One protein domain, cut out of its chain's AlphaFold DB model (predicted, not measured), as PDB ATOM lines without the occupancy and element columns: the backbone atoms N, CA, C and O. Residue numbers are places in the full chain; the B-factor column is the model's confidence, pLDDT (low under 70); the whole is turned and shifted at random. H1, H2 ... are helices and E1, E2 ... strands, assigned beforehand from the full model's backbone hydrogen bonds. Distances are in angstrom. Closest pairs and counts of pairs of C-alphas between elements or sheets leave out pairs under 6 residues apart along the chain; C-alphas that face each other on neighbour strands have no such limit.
ATOM      1  N   ASN A 360      19.096 220.825  68.052       48.22
ATOM      2  CA  ASN A 360      17.692 220.552  67.717       48.22
ATOM      3  C   ASN A 360      17.022 219.429  68.545       48.22
ATOM      4  O   ASN A 360      15.819 219.205  68.402       48.22
ATOM      5  N   ALA A 361      17.753 218.710  69.406       50.50
ATOM      6  CA  ALA A 361      17.177 217.693  70.288       50.50
ATOM      7  C   ALA A 361      16.488 218.286  71.531       50.50
ATOM      8  O   ALA A 361      15.546 217.677  72.039       50.50
ATOM      9  N   GLY A 362      16.909 219.467  72.004       49.44
ATOM     10  CA  GLY A 362      16.360 220.085  73.221       49.44
ATOM     11  C   GLY A 362      14.864 220.397  73.107       49.44
ATOM     12  O   GLY A 362      14.080 220.033  73.981       49.44
ATOM     13  N   VAL A 363      14.451 220.969  71.971       53.59
ATOM     14  CA  VAL A 363      13.058 221.379  71.704       53.59
ATOM     15  C   VAL A 363      12.091 220.183  71.629       53.59
ATOM     16  O   VAL A 363      10.907 220.341  71.896       53.59
ATOM     17  N   LYS A 364      12.580 218.971  71.320       55.09
ATOM     18  CA  LYS A 364      11.765 217.740  71.251       55.09
ATOM     19  C   LYS A 364      11.827 216.866  72.516       55.09
ATOM     20  O   LYS A 364      11.197 215.811  72.550       55.09
ATOM     21  N   ALA A 365      12.589 217.266  73.538       57.19
ATOM     22  CA  ALA A 365      12.646 216.575  74.832       57.19
ATOM     23  C   ALA A 365      11.589 217.082  75.833       57.19
ATOM     24  O   ALA A 365      11.216 216.360  76.763       57.19
ATOM     25  N   LEU A 366      11.104 218.308  75.618       61.88
ATOM     26  CA  LEU A 366       9.937 218.880  76.280       61.88
ATOM     27  C   LEU A 366       8.657 218.405  75.582       61.88
ATOM     28  O   LEU A 366       8.575 218.405  74.353       61.88
ATOM     29  N   LYS A 367       7.636 218.041  76.359       74.50
ATOM     30  CA  LYS A 367       6.258 218.003  75.854       74.50
ATOM     31  C   LYS A 367       5.690 219.429  75.777       74.50
ATOM     32  O   LYS A 367       6.239 220.360  76.363       74.50
ATOM     33  N   SER A 368       4.531 219.582  75.137       79.50
ATOM     34  CA  SER A 368       3.773 220.844  75.088       79.50
ATOM     35  C   SER A 368       3.286 221.356  76.454       79.50
ATOM     36  O   SER A 368       2.910 222.516  76.559       79.50
ATOM     37  N   ASP A 369       3.317 220.519  77.498       82.69
ATOM     38  CA  ASP A 369       3.027 220.885  78.895       82.69
ATOM     39  C   ASP A 369       4.269 221.396  79.671       82.69
ATOM     40  O   ASP A 369       4.188 221.665  80.868       82.69
ATOM     41  N   GLY A 370       5.432 221.506  79.015       84.25
ATOM     42  CA  GLY A 370       6.702 221.903  79.634       84.25
ATOM     43  C   GLY A 370       7.422 220.789  80.409       84.25
ATOM     44  O   GLY A 370       8.546 220.996  80.868       84.25
ATOM     45  N   SER A 371       6.835 219.596  80.543       80.25
ATOM     46  CA  SER A 371       7.461 218.471  81.241       80.25
ATOM     47  C   SER A 371       8.515 217.761  80.383       80.25
ATOM     48  O   SER A 371       8.327 217.492  79.194       80.25
ATOM     49  N   ILE A 372       9.636 217.420  81.020       78.75
ATOM     50  CA  ILE A 372      10.719 216.634  80.420       78.75
ATOM     51  C   ILE A 372      10.280 215.167  80.342       78.75
ATOM     52  O   ILE A 372       9.859 214.583  81.344       78.75
ATOM     53  N   ASN A 373      10.409 214.538  79.170       81.50
ATOM     54  CA  ASN A 373      10.081 213.120  79.002       81.50
ATOM     55  C   ASN A 373      11.162 212.204  79.618       81.50
ATOM     56  O   ASN A 373      12.067 211.720  78.941       81.50
ATOM     57  N   THR A 374      11.047 211.942  80.920       80.94
ATOM     58  CA  THR A 374      11.957 211.072  81.686       80.94
ATOM     59  C   THR A 374      12.003 209.625  81.181       80.94
ATOM     60  O   THR A 374      13.035 208.968  81.324       80.94
ATOM     61  N   GLY A 375      10.931 209.136  80.548       84.19
ATOM     62  CA  GLY A 375      10.869 207.790  79.973       84.19
ATOM     63  C   GLY A 375      11.859 207.599  78.823       84.19
ATOM     64  O   GLY A 375      12.667 206.672  78.856       84.19
ATOM     65  N   SER A 376      11.876 208.521  77.853       77.56
ATOM     66  CA  SER A 376      12.792 208.426  76.704       77.56
ATOM     67  C   SER A 376      14.261 208.645  77.089       77.56
ATOM     68  O   SER A 376      15.158 208.138  76.415       77.56
ATOM     69  N   PHE A 377      14.529 209.345  78.198       79.94
ATOM     70  CA  PHE A 377      15.872 209.433  78.775       79.94
ATOM     71  C   PHE A 377      16.328 208.089  79.364       79.94
ATOM     72  O   PHE A 377      17.419 207.623  79.041       79.94
ATOM     73  N   ALA A 378      15.488 207.428  80.169       76.25
ATOM     74  CA  ALA A 378      15.797 206.110  80.726       76.25
ATOM     75  C   ALA A 378      15.985 205.042  79.629       76.25
ATOM     76  O   ALA A 378      16.902 204.224  79.707       76.25
ATOM     77  N   GLU A 379      15.169 205.088  78.576       80.06
ATOM     78  CA  GLU A 379      15.261 204.187  77.423       80.06
ATOM     79  C   GLU A 379      16.548 204.409  76.607       80.06
ATOM     80  O   GLU A 379      17.248 203.445  76.289       80.06
ATOM     81  N   LYS A 380      16.942 205.668  76.359       84.12
ATOM     82  CA  LYS A 380      18.245 206.000  75.751       84.12
ATOM     83  C   LYS A 380      19.426 205.538  76.605       84.12
ATOM     84  O   LYS A 380      20.384 205.000  76.058       84.12
ATOM     85  N   MET A 381      19.357 205.714  77.927       72.31
ATOM     86  CA  MET A 381      20.398 205.247  78.850       72.31
ATOM     87  C   MET A 381      20.511 203.715  78.844       72.31
ATOM     88  O   MET A 381      21.623 203.198  78.838       72.31
ATOM     89  N   LYS A 382      19.389 202.983  78.774       75.06
ATOM     90  CA  LYS A 382      19.392 201.517  78.629       75.06
ATOM     91  C   LYS A 382      20.025 201.083  77.306       75.06
ATOM     92  O   LYS A 382      20.928 200.251  77.318       75.06
ATOM     93  N   LYS A 383      19.622 201.689  76.184       75.06
ATOM     94  CA  LYS A 383      20.194 201.364  74.871       75.06
ATOM     95  C   LYS A 383      21.700 201.656  74.802       75.06
ATOM     96  O   LYS A 383      22.457 200.818  74.334       75.06
ATOM     97  N   GLY A 384      22.154 202.780  75.360       69.81
ATOM     98  CA  GLY A 384      23.581 203.121  75.447       69.81
ATOM     99  C   GLY A 384      24.419 202.226  76.379       69.81
ATOM    100  O   GLY A 384      25.645 202.320  76.355       69.81
ATOM    101  N   VAL A 385      23.786 201.373  77.192       55.47
ATOM    102  CA  VAL A 385      24.452 200.295  77.946       55.47
ATOM    103  C   VAL A 385      24.506 199.010  77.116       55.47
ATOM    104  O   VAL A 385      25.550 198.367  77.078       55.47
ATOM    105  N   GLU A 386      23.432 198.674  76.402       58.72
ATOM    106  CA  GLU A 386      23.382 197.518  75.492       58.72
ATOM    107  C   GLU A 386      24.379 197.678  74.326       58.72
ATOM    108  O   GLU A 386      25.175 196.777  74.077       58.72
ATOM    109  N   ASP A 387      24.457 198.867  73.718       53.97
ATOM    110  CA  ASP A 387      25.444 199.217  72.680       53.97
ATOM    111  C   ASP A 387      26.903 199.279  73.216       53.97
ATOM    112  O   ASP A 387      27.849 199.381  72.432       53.97
ATOM    113  N   ARG A 388      27.118 199.218  74.543       53.81
ATOM    114  CA  ARG A 388      28.451 199.161  75.182       53.81
ATOM    115  C   ARG A 388      28.911 197.744  75.536       53.81
ATOM    116  O   ARG A 388      30.103 197.561  75.781       53.81
ATOM    117  N   GLU A 389      28.030 196.741  75.555       48.22
ATOM    118  CA  GLU A 389      28.402 195.353  75.871       48.22
ATOM    119  C   GLU A 389      28.994 194.641  74.637       48.22
ATOM    120  O   GLU A 389      28.468 193.651  74.125       48.22
ATOM    121  N   LEU A 390      30.123 195.165  74.144       41.94
ATOM    122  CA  LEU A 390      30.891 194.605  73.029       41.94
ATOM    123  C   LEU A 390      31.427 193.210  73.382       41.94
ATOM    124  O   LEU A 390      32.523 193.052  73.928       41.94
ATOM    125  N   GLN A 397      41.699 181.548  64.812       71.75
ATOM    126  CA  GLN A 397      41.679 181.333  63.360       71.75
ATOM    127  C   GLN A 397      42.014 179.885  62.952       71.75
ATOM    128  O   GLN A 397      41.620 179.445  61.872       71.75
ATOM    129  N   CYS A 398      42.663 179.107  63.826       70.19
ATOM    130  CA  CYS A 398      42.788 177.663  63.664       70.19
ATOM    131  C   CYS A 398      42.610 176.888  64.986       70.19
ATOM    132  O   CYS A 398      43.177 177.214  66.028       70.19
ATOM    133  N   VAL A 399      41.822 175.809  64.925       84.88
ATOM    134  CA  VAL A 399      41.690 174.807  65.995       84.88
ATOM    135  C   VAL A 399      41.911 173.437  65.370       84.88
ATOM    136  O   VAL A 399      40.996 172.847  64.788       84.88
ATOM    137  N   SER A 400      43.140 172.937  65.454       86.75
ATOM    138  CA  SER A 400      43.494 171.634  64.901       86.75
ATOM    139  C   SER A 400      43.079 170.506  65.851       86.75
ATOM    140  O   SER A 400      42.973 170.670  67.072       86.75
ATOM    141  N   LYS A 401      42.816 169.331  65.277       90.50
ATOM    142  CA  LYS A 401      42.714 168.075  66.026       90.50
ATOM    143  C   LYS A 401      43.991 167.291  65.778       90.50
ATOM    144  O   LYS A 401      44.316 167.013  64.624       90.50
ATOM    145  N   SER A 402      44.694 166.930  66.842       85.00
ATOM    146  CA  SER A 402      45.808 165.989  66.766       85.00
ATOM    147  C   SER A 402      45.297 164.571  66.453       85.00
ATOM    148  O   SER A 402      44.098 164.287  66.562       85.00
ATOM    149  N   ARG A 403      46.187 163.651  66.051       88.38
ATOM    150  CA  ARG A 403      45.807 162.253  65.728       88.38
ATOM    151  C   ARG A 403      45.282 161.494  66.956       88.38
ATOM    152  O   ARG A 403      44.421 160.631  66.837       88.38
ATOM    153  N   ASP A 404      45.787 161.871  68.120       89.44
ATOM    154  CA  ASP A 404      45.412 161.480  69.483       89.44
ATOM    155  C   ASP A 404      44.118 162.154  70.000       89.44
ATOM    156  O   ASP A 404      43.666 161.878  71.114       89.44
ATOM    157  N   GLY A 405      43.471 162.998  69.187       90.50
ATOM    158  CA  GLY A 405      42.138 163.544  69.451       90.50
ATOM    159  C   GLY A 405      42.091 164.738  70.409       90.50
ATOM    160  O   GLY A 405      40.999 165.254  70.672       90.50
ATOM    161  N   ALA A 406      43.237 165.213  70.904       88.75
ATOM    162  CA  ALA A 406      43.313 166.500  71.581       88.75
ATOM    163  C   ALA A 406      42.974 167.643  70.605       88.75
ATOM    164  O   ALA A 406      43.146 167.541  69.385       88.75
ATOM    165  N   ARG A 407      42.461 168.752  71.147       90.94
ATOM    166  CA  ARG A 407      42.292 169.998  70.391       90.94
ATOM    167  C   ARG A 407      43.461 170.905  70.727       90.94
ATOM    168  O   ARG A 407      43.636 171.253  71.896       90.94
ATOM    169  N   ARG A 408      44.226 171.289  69.712       89.69
ATOM    170  CA  ARG A 408      45.288 172.281  69.846       89.69
ATOM    171  C   ARG A 408      44.810 173.592  69.247       89.69
ATOM    172  O   ARG A 408      44.193 173.615  68.181       89.69
ATOM    173  N   VAL A 409      45.067 174.677  69.964       93.00
ATOM    174  CA  VAL A 409      44.928 176.032  69.430       93.00
ATOM    175  C   VAL A 409      46.343 176.500  69.143       93.00
ATOM    176  O   VAL A 409      47.152 176.583  70.066       93.00
ATOM    177  N   ALA A 410      46.651 176.744  67.873       87.31
ATOM    178  CA  ALA A 410      47.859 177.462  67.507       87.31
ATOM    179  C   ALA A 410      47.512 178.952  67.485       87.31
ATOM    180  O   ALA A 410      46.559 179.361  66.824       87.31
ATOM    181  N   ILE A 411      48.248 179.739  68.262       90.62
ATOM    182  CA  ILE A 411      48.139 181.196  68.286       90.62
ATOM    183  C   ILE A 411      49.277 181.728  67.419       90.62
ATOM    184  O   ILE A 411      50.443 181.437  67.699       90.62
ATOM    185  N   LEU A 412      48.944 182.461  66.358       89.19
ATOM    186  CA  LEU A 412      49.933 183.051  65.456       89.19
ATOM    187  C   LEU A 412      50.538 184.326  66.059       89.19
ATOM    188  O   LEU A 412      49.926 184.978  66.911       89.19
ATOM    189  N   VAL A 413      51.718 184.730  65.583       81.50
ATOM    190  CA  VAL A 413      52.336 186.012  65.975       81.50
ATOM    191  C   VAL A 413      51.411 187.186  65.618       81.50
ATOM    192  O   VAL A 413      51.265 188.130  66.395       81.50
ATOM    193  N   GLU A 414      50.686 187.084  64.505       82.75
ATOM    194  CA  GLU A 414      49.667 188.037  64.061       82.75
ATOM    195  C   GLU A 414      48.472 188.110  65.020       82.75
ATOM    196  O   GLU A 414      47.911 189.188  65.204       82.75
ATOM    197  N   ASP A 415      48.075 186.998  65.646       80.75
ATOM    198  CA  ASP A 415      46.980 186.977  66.626       80.75
ATOM    199  C   ASP A 415      47.407 187.641  67.938       80.75
ATOM    200  O   ASP A 415      46.636 188.399  68.530       80.75
ATOM    201  N   ILE A 416      48.657 187.421  68.363       77.25
ATOM    202  CA  ILE A 416      49.255 188.107  69.516       77.25
ATOM    203  C   ILE A 416      49.352 189.610  69.234       77.25
ATOM    204  O   ILE A 416      48.971 190.410  70.089       77.25
ATOM    205  N   LYS A 417      49.789 190.005  68.031       79.31
ATOM    206  CA  LYS A 417      49.878 191.412  67.618       79.31
ATOM    207  C   LYS A 417      48.503 192.090  67.633       79.31
ATOM    208  O   LYS A 417      48.314 193.013  68.427       79.31
ATOM    209  N   LYS A 418      47.522 191.575  66.880       82.69
ATOM    210  CA  LYS A 418      46.133 192.089  66.857       82.69
ATOM    211  C   LYS A 418      45.515 192.123  68.259       82.69
ATOM    212  O   LYS A 418      44.849 193.087  68.631       82.69
ATOM    213  N   GLY A 419      45.751 191.075  69.054       84.88
ATOM    214  CA  GLY A 419      45.296 190.982  70.438       84.88
ATOM    215  C   GLY A 419      45.911 192.059  71.333       84.88
ATOM    216  O   GLY A 419      45.199 192.653  72.138       84.88
ATOM    217  N   SER A 420      47.201 192.361  71.168       78.31
ATOM    218  CA  SER A 420      47.882 193.426  71.910       78.31
ATOM    219  C   SER A 420      47.403 194.825  71.507       78.31
ATOM    220  O   SER A 420      47.161 195.650  72.384       78.31
ATOM    221  N   GLU A 421      47.168 195.066  70.214       70.75
ATOM    222  CA  GLU A 421      46.650 196.332  69.678       70.75
ATOM    223  C   GLU A 421      45.221 196.604  70.184       70.75
ATOM    224  O   GLU A 421      44.940 197.675  70.725       70.75
ATOM    225  N   ALA A 422      44.333 195.605  70.123       69.81
ATOM    226  CA  ALA A 422      42.976 195.706  70.664       69.81
ATOM    227  C   ALA A 422      42.951 195.829  72.202       69.81
ATOM    228  O   ALA A 422      42.188 196.621  72.762       69.81
ATOM    229  N   CYS A 423      43.795 195.067  72.909       65.19
ATOM    230  CA  CYS A 423      43.825 195.068  74.373       65.19
ATOM    231  C   CYS A 423      44.484 196.329  74.956       65.19
ATOM    232  O   CYS A 423      44.094 196.761  76.039       65.19
ATOM    233  N   ALA A 424      45.410 196.981  74.243       63.09
ATOM    234  CA  ALA A 424      45.975 198.268  74.653       63.09
ATOM    235  C   ALA A 424      44.885 199.348  74.794       63.09
ATOM    236  O   ALA A 424      44.851 200.065  75.795       63.09
ATOM    237  N   LEU A 425      43.945 199.406  73.844       53.16
ATOM    238  CA  LEU A 425      42.801 200.322  73.891       53.16
ATOM    239  C   LEU A 425      41.811 199.964  75.013       53.16
ATOM    240  O   LEU A 425      41.317 200.859  75.699       53.16
ATOM    241  N   GLN A 426      41.563 198.672  75.268       56.94
ATOM    242  CA  GLN A 426      40.738 198.250  76.411       56.94
ATOM    243  C   GLN A 426      41.393 198.545  77.766       56.94
ATOM    244  O   GLN A 426      40.695 198.967  78.685       56.94
ATOM    245  N   LEU A 427      42.713 198.386  77.904       50.97
ATOM    246  CA  LEU A 427      43.443 198.788  79.108       50.97
ATOM    247  C   LEU A 427      43.368 200.304  79.316       50.97
ATOM    248  O   LEU A 427      43.095 200.745  80.430       50.97
ATOM    249  N   TYR A 428      43.530 201.095  78.253       49.00
ATOM    250  CA  TYR A 428      43.365 202.548  78.309       49.00
ATOM    251  C   TYR A 428      41.960 202.934  78.801       49.00
ATOM    252  O   TYR A 428      41.840 203.666  79.780       49.00
ATOM    253  N   GLY A 429      40.899 202.364  78.217       56.97
ATOM    254  CA  GLY A 429      39.518 202.576  78.675       56.97
ATOM    255  C   GLY A 429      39.278 202.135  80.126       56.97
ATOM    256  O   GLY A 429      38.675 202.868  80.907       56.97
ATOM    257  N   TYR A 430      39.825 200.985  80.531       53.16
ATOM    258  CA  TYR A 430      39.725 200.474  81.901       53.16
ATOM    259  C   TYR A 430      40.367 201.416  82.935       53.16
ATOM    260  O   TYR A 430      39.860 201.532  84.050       53.16
ATOM    261  N   PHE A 431      41.439 202.135  82.580       55.56
ATOM    262  CA  PHE A 431      42.062 203.152  83.441       55.56
ATOM    263  C   PHE A 431      41.392 204.538  83.386       55.56
ATOM    264  O   PHE A 431      41.765 205.406  84.170       55.56
ATOM    265  N   PHE A 432      40.400 204.747  82.514       61.62
ATOM    266  CA  PHE A 432      39.515 205.918  82.559       61.62
ATOM    267  C   PHE A 432      38.243 205.648  83.383       61.62
ATOM    268  O   PHE A 432      37.849 206.502  84.175       61.62
ATOM    269  N   ASP A 433      37.631 204.463  83.253       58.12
ATOM    270  CA  ASP A 433      36.437 204.090  84.034       58.12
ATOM    271  C   ASP A 433      36.770 203.624  85.469       58.12
ATOM    272  O   ASP A 433      35.948 203.777  86.378       58.12
ATOM    273  N   THR A 434      37.974 203.090  85.728       53.19
ATOM    274  CA  THR A 434      38.464 202.871  87.102       53.19
ATOM    275  C   THR A 434      39.327 204.047  87.553       53.19
ATOM    276  O   THR A 434      40.319 204.383  86.917       53.19
ATOM    277  N   SER A 435      38.991 204.661  88.694       71.12
ATOM    278  CA  SER A 435      39.639 205.878  89.224       71.12
ATOM    279  C   SER A 435      41.042 205.659  89.827       71.12
ATOM    280  O   SER A 435      41.441 206.312  90.794       71.12
ATOM    281  N   MET A 436      41.808 204.720  89.271       73.44
ATOM    282  CA  MET A 436      43.184 204.435  89.659       73.44
ATOM    283  C   MET A 436      44.143 205.447  89.025       73.44
ATOM    284  O   MET A 436      44.305 205.479  87.810       73.44
ATOM    285  N   ASP A 437      44.839 206.224  89.861       83.44
ATOM    286  CA  ASP A 437      45.891 207.149  89.421       83.44
ATOM    287  C   ASP A 437      46.897 206.437  88.496       83.44
ATOM    288  O   ASP A 437      47.528 205.443  88.879       83.44
ATOM    289  N   TYR A 438      47.065 206.978  87.287       80.62
ATOM    290  CA  TYR A 438      47.986 206.501  86.253       80.62
ATOM    291  C   TYR A 438      49.401 206.212  86.784       80.62
ATOM    292  O   TYR A 438      50.057 205.265  86.349       80.62
ATOM    293  N   ARG A 439      49.873 206.962  87.786       82.00
ATOM    294  CA  ARG A 439      51.179 206.752  88.425       82.00
ATOM    295  C   ARG A 439      51.239 205.430  89.192       82.00
ATOM    296  O   ARG A 439      52.272 204.768  89.163       82.00
ATOM    297  N   VAL A 440      50.147 205.002  89.829       77.69
ATOM    298  CA  VAL A 440      50.051 203.699  90.515       77.69
ATOM    299  C   VAL A 440      50.039 202.558  89.496       77.69
ATOM    300  O   VAL A 440      50.732 201.557  89.687       77.69
ATOM    301  N   VAL A 441      49.302 202.730  88.395       85.19
ATOM    302  CA  VAL A 441      49.254 201.788  87.265       85.19
ATOM    303  C   VAL A 441      50.644 201.605  86.653       85.19
ATOM    304  O   VAL A 441      51.169 200.491  86.633       85.19
ATOM    305  N   ASN A 442      51.282 202.703  86.239       84.56
ATOM    306  CA  ASN A 442      52.601 202.702  85.613       84.56
ATOM    307  C   ASN A 442      53.685 202.143  86.555       84.56
ATOM    308  O   ASN A 442      54.477 201.296  86.149       84.56
ATOM    309  N   VAL A 443      53.684 202.508  87.843       85.69
ATOM    310  CA  VAL A 443      54.618 201.930  88.829       85.69
ATOM    311  C   VAL A 443      54.435 200.415  88.977       85.69
ATOM    312  O   VAL A 443      55.425 199.707  89.166       85.69
ATOM    313  N   ASN A 444      53.214 199.888  88.883       82.81
ATOM    314  CA  ASN A 444      52.972 198.447  88.990       82.81
ATOM    315  C   ASN A 444      53.311 197.688  87.694       82.81
ATOM    316  O   ASN A 444      53.948 196.638  87.781       82.81
ATOM    317  N   LEU A 445      53.006 198.241  86.514       83.12
ATOM    318  CA  LEU A 445      53.481 197.718  85.223       83.12
ATOM    319  C   LEU A 445      55.014 197.721  85.155       83.12
ATOM    320  O   LEU A 445      55.623 196.688  84.896       83.12
ATOM    321  N   SER A 446      55.651 198.837  85.517       82.81
ATOM    322  CA  SER A 446      57.111 198.968  85.591       82.81
ATOM    323  C   SER A 446      57.748 197.974  86.568       82.81
ATOM    324  O   SER A 446      58.817 197.435  86.287       82.81
ATOM    325  N   LYS A 447      57.110 197.684  87.714       87.25
ATOM    326  CA  LYS A 447      57.560 196.620  88.633       87.25
ATOM    327  C   LYS A 447      57.423 195.235  88.010       87.25
ATOM    328  O   LYS A 447      58.339 194.437  88.157       87.25
ATOM    329  N   MET A 448      56.319 194.956  87.320       86.44
ATOM    330  CA  MET A 448      56.083 193.681  86.639       86.44
ATOM    331  C   MET A 448      57.129 193.443  85.538       86.44
ATOM    332  O   MET A 448      57.813 192.423  85.554       86.44
ATOM    333  N   TRP A 449      57.336 194.417  84.651       87.00
ATOM    334  CA  TRP A 449      58.337 194.365  83.581       87.00
ATOM    335  C   TRP A 449      59.784 194.294  84.097       87.00
ATOM    336  O   TRP A 449      60.628 193.655  83.472       87.00
ATOM    337  N   ARG A 450      60.088 194.878  85.267       79.81
ATOM    338  CA  ARG A 450      61.388 194.688  85.941       79.81
ATOM    339  C   ARG A 450      61.522 193.330  86.637       79.81
ATOM    340  O   ARG A 450      62.631 192.818  86.707       79.81
ATOM    341  N   ALA A 451      60.435 192.757  87.153       78.50
ATOM    342  CA  ALA A 451      60.449 191.473  87.860       78.50
ATOM    343  C   ALA A 451      60.543 190.264  86.915       78.50
ATOM    344  O   ALA A 451      61.177 189.276  87.274       78.50
ATOM    345  N   TYR A 452      59.940 190.354  85.725       81.06
ATOM    346  CA  TYR A 452      60.041 189.334  84.673       81.06
ATOM    347  C   TYR A 452      61.151 189.606  83.651       81.06
ATOM    348  O   TYR A 452      61.422 188.743  82.828       81.06
ATOM    349  N   GLY A 453      61.791 190.780  83.717       67.25
ATOM    350  CA  GLY A 453      62.871 191.187  82.825       67.25
ATOM    351  C   GLY A 453      62.394 191.451  81.395       67.25
ATOM    352  O   GLY A 453      62.219 190.522  80.619       67.25
ATOM    353  N   VAL A 454      62.285 192.726  80.998       57.84
ATOM    354  CA  VAL A 454      62.047 193.102  79.583       57.84
ATOM    355  C   VAL A 454      63.029 192.376  78.657       57.84
ATOM    356  O   VAL A 454      62.620 191.821  77.645       57.84
ATOM    357  N   SER A 455      64.297 192.283  79.066       54.03
ATOM    358  CA  SER A 455      65.350 191.551  78.363       54.03
ATOM    359  C   SER A 455      65.025 190.082  78.096       54.03
ATOM    360  O   SER A 455      65.444 189.557  77.075       54.03
ATOM    361  N   ASP A 456      64.306 189.400  78.983       54.62
ATOM    362  CA  ASP A 456      64.013 187.971  78.833       54.62
ATOM    363  C   ASP A 456      62.706 187.743  78.043       54.62
ATOM    364  O   ASP A 456      62.424 186.626  77.616       54.62
ATOM    365  N   ILE A 457      61.962 188.824  77.770       52.62
ATOM    366  CA  ILE A 457      60.838 188.885  76.826       52.62
ATOM    367  C   ILE A 457      61.316 189.292  75.414       52.62
ATOM    368  O   ILE A 457      60.718 188.858  74.437       52.62
ATOM    369  N   THR A 458      62.385 190.094  75.284       45.16
ATOM    370  CA  THR A 458      62.865 190.623  73.985       45.16
ATOM    371  C   THR A 458      64.130 189.965  73.421       45.16
ATOM    372  O   THR A 458      64.413 190.120  72.235       45.16
ATOM    373  N   LYS A 459      64.899 189.191  74.202       49.78
ATOM    374  CA  LYS A 459      66.064 188.433  73.680       49.78
ATOM    375  C   LYS A 459      65.696 187.293  72.727       49.78
ATOM    376  O   LYS A 459      66.579 186.768  72.059       49.78
ATOM    377  N   THR A 460      64.429 186.894  72.660       46.28
ATOM    378  CA  THR A 460      63.945 185.838  71.758       46.28
ATOM    379  C   THR A 460      63.691 186.324  70.328       46.28
ATOM    380  O   THR A 460      63.376 185.504  69.473       46.28
ATOM    381  N   ASN A 461      63.907 187.612  70.026       43.84
ATOM    382  CA  ASN A 461      63.716 188.217  68.697       43.84
ATOM    383  C   ASN A 461      64.530 187.583  67.541       43.84
ATOM    384  O   ASN A 461      64.332 187.981  66.399       43.84
ATOM    385  N   ALA A 462      65.436 186.638  67.813       47.38
ATOM    386  CA  ALA A 462      66.167 185.879  66.793       47.38
ATOM    387  C   ALA A 462      65.485 184.556  66.379       47.38
ATOM    388  O   ALA A 462      65.657 184.133  65.244       47.38
ATOM    389  N   ASP A 463      64.714 183.920  67.274       50.44
ATOM    390  CA  ASP A 463      64.140 182.570  67.094       50.44
ATOM    391  C   ASP A 463      62.816 182.417  67.883       50.44
ATOM    392  O   ASP A 463      62.634 181.518  68.713       50.44
ATOM    393  N   LEU A 464      61.859 183.324  67.661       57.38
ATOM    394  CA  LEU A 464      60.475 183.107  68.100       57.38
ATOM    395  C   LEU A 464      59.784 182.149  67.114       57.38
ATOM    396  O   LEU A 464      59.765 182.439  65.918       57.38
ATOM    397  N   PRO A 465      59.186 181.029  67.565       70.06
ATOM    398  CA  PRO A 465      58.449 180.150  66.665       70.06
ATOM    399  C   PRO A 465      57.217 180.877  66.112       70.06
ATOM    400  O   PRO A 465      56.464 181.490  66.869       70.06
ATOM    401  N   ASN A 466      56.976 180.748  64.802       79.81
ATOM    402  CA  ASN A 466      55.885 181.420  64.069       79.81
ATOM    403  C   ASN A 466      54.470 181.156  64.631       79.81
ATOM    404  O   ASN A 466      53.510 181.824  64.250       79.81
ATOM    405  N   TYR A 467      54.323 180.164  65.510       82.06
ATOM    406  CA  TYR A 467      53.090 179.848  66.213       82.06
ATOM    407  C   TYR A 467      53.386 179.295  67.612       82.06
ATOM    408  O   TYR A 467      54.372 178.587  67.829       82.06
ATOM    409  N   ILE A 468      52.485 179.560  68.559       86.56
ATOM    410  CA  ILE A 468      52.477 178.930  69.884       86.56
ATOM    411  C   ILE A 468      51.320 177.929  69.927       86.56
ATOM    412  O   ILE A 468      50.153 178.320  69.965       86.56
ATOM    413  N   GLU A 469      51.631 176.631  69.929       84.25
ATOM    414  CA  GLU A 469      50.639 175.575  70.169       84.25
ATOM    415  C   GLU A 469      50.335 175.441  71.667       84.25
ATOM    416  O   GLU A 469      51.203 175.080  72.464       84.25
ATOM    417  N   ILE A 470      49.076 175.664  72.046       85.81
ATOM    418  CA  ILE A 470      48.559 175.347  73.379       85.81
ATOM    419  C   ILE A 470      47.697 174.086  73.277       85.81
ATOM    420  O   ILE A 470      46.605 174.092  72.700       85.81
ATOM    421  N   GLU A 471      48.190 172.989  73.854       85.12
ATOM    422  CA  GLU A 471      47.401 171.772  74.044       85.12
ATOM    423  C   GLU A 471      46.554 171.887  75.315       85.12
ATOM    424  O   GLU A 471      47.070 171.980  76.431       85.12
ATOM    425  N   TYR A 472      45.233 171.855  75.148       77.88
ATOM    426  CA  TYR A 472      44.318 171.797  76.281       77.88
ATOM    427  C   TYR A 472      44.203 170.351  76.781       77.88
ATOM    428  O   TYR A 472      43.860 169.471  75.985       77.88
ATOM    429  N   PRO A 473      44.415 170.086  78.089       71.25
ATOM    430  CA  PRO A 473      44.226 168.757  78.654       71.25
ATOM    431  C   PRO A 473      42.840 168.214  78.313       71.25
ATOM    432  O   PRO A 473      41.840 168.925  78.445       71.25
TER     433      PRO A 473
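What this domain is: This is residues 360 to 390 and 397 to 473 of the 687 residues of an uncharacterized protein of Artemisia annua (UniProt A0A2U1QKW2). The model is a large open loop with a separate arm: from a small three-stranded sheet H3 runs outward, the chain turns, H4 runs back, and H5 and the link after it return to the sheet as E3, around an empty middle. The arm, residues 360 to 390, holds H2 with short H1 near its far end; it lies across a cut from the sheet and makes much of the length. The printed part has 108 residues, in the order H1 H2 E1 E2 H3 H4 H5 E3; the sheet's order is E1 E2 E3, antiparallel throughout, and the class is mostly helix. The whole is extended, with a radius of gyration of the C-alphas of 24.1 A, and spans 72 by 43 by 26 A.

How they stand to each other: Start at the sheet, where E2, residues 407 to 412, is the inner strand. E1, residues 399 to 401, forms a hairpin with it; look for N 400 and O 408, 3.0 A apart and within hydrogen-bond range. On the other side of E2 is E3, residues 467 to 471, antiparallel at 157 degrees, with N 411 and O 468 within hydrogen-bond range at 2.9 A. H3, residues 413 to 433, only grazes the sheet with its residues 413 to 418; the C-alphas of Val 413 and Tyr 467, the closest of H3 and E3, are 6.2 A apart. H4, residues 438 to 452, is close to H3 but not clearly touching, the closest C-alphas being those of Phe 431 and Tyr 438 at 7.4 A. They run opposite ways at a shallow tilt of 34 degrees, only just short of steep. H5, residues 454 to 458, and H4 meet only through their link. H2, residues 374 to 386, and H1, residues 360 to 364, are apart from each other. H2, H4 and H5 have each O i to N i+4 pair within hydrogen-bond range; H3 has 16 of 17, and H1 0 of 1 beside 1 of 2 O i to N i+3 pairs.

Where its parts are: Find C-alpha 407 at (42.292, 169.998, 70.391); from there E2 runs 15.9 A. H3 follows directly, from C-alpha 413 at (52.336, 186.012, 65.975), for 30.1 A. H4 measures 21.0 A and H2 18.8 A. E3 ends at C-alpha 471, at (47.401, 171.772, 74.044).

The domain as a whole: The C-alphas of Asp 369 and Arg 403 are the two farthest apart, at 73.8 A. Residues 391 to 396 are not printed, and C-alphas 390 and 397 stand 19.6 A apart across this cut. Of the links that are printed whole, none is long. The mean pLDDT of the printed part is 72.0; look for values under 70 at residues 360 to 366, 384 to 390, 422 to 434 and 453 to 464.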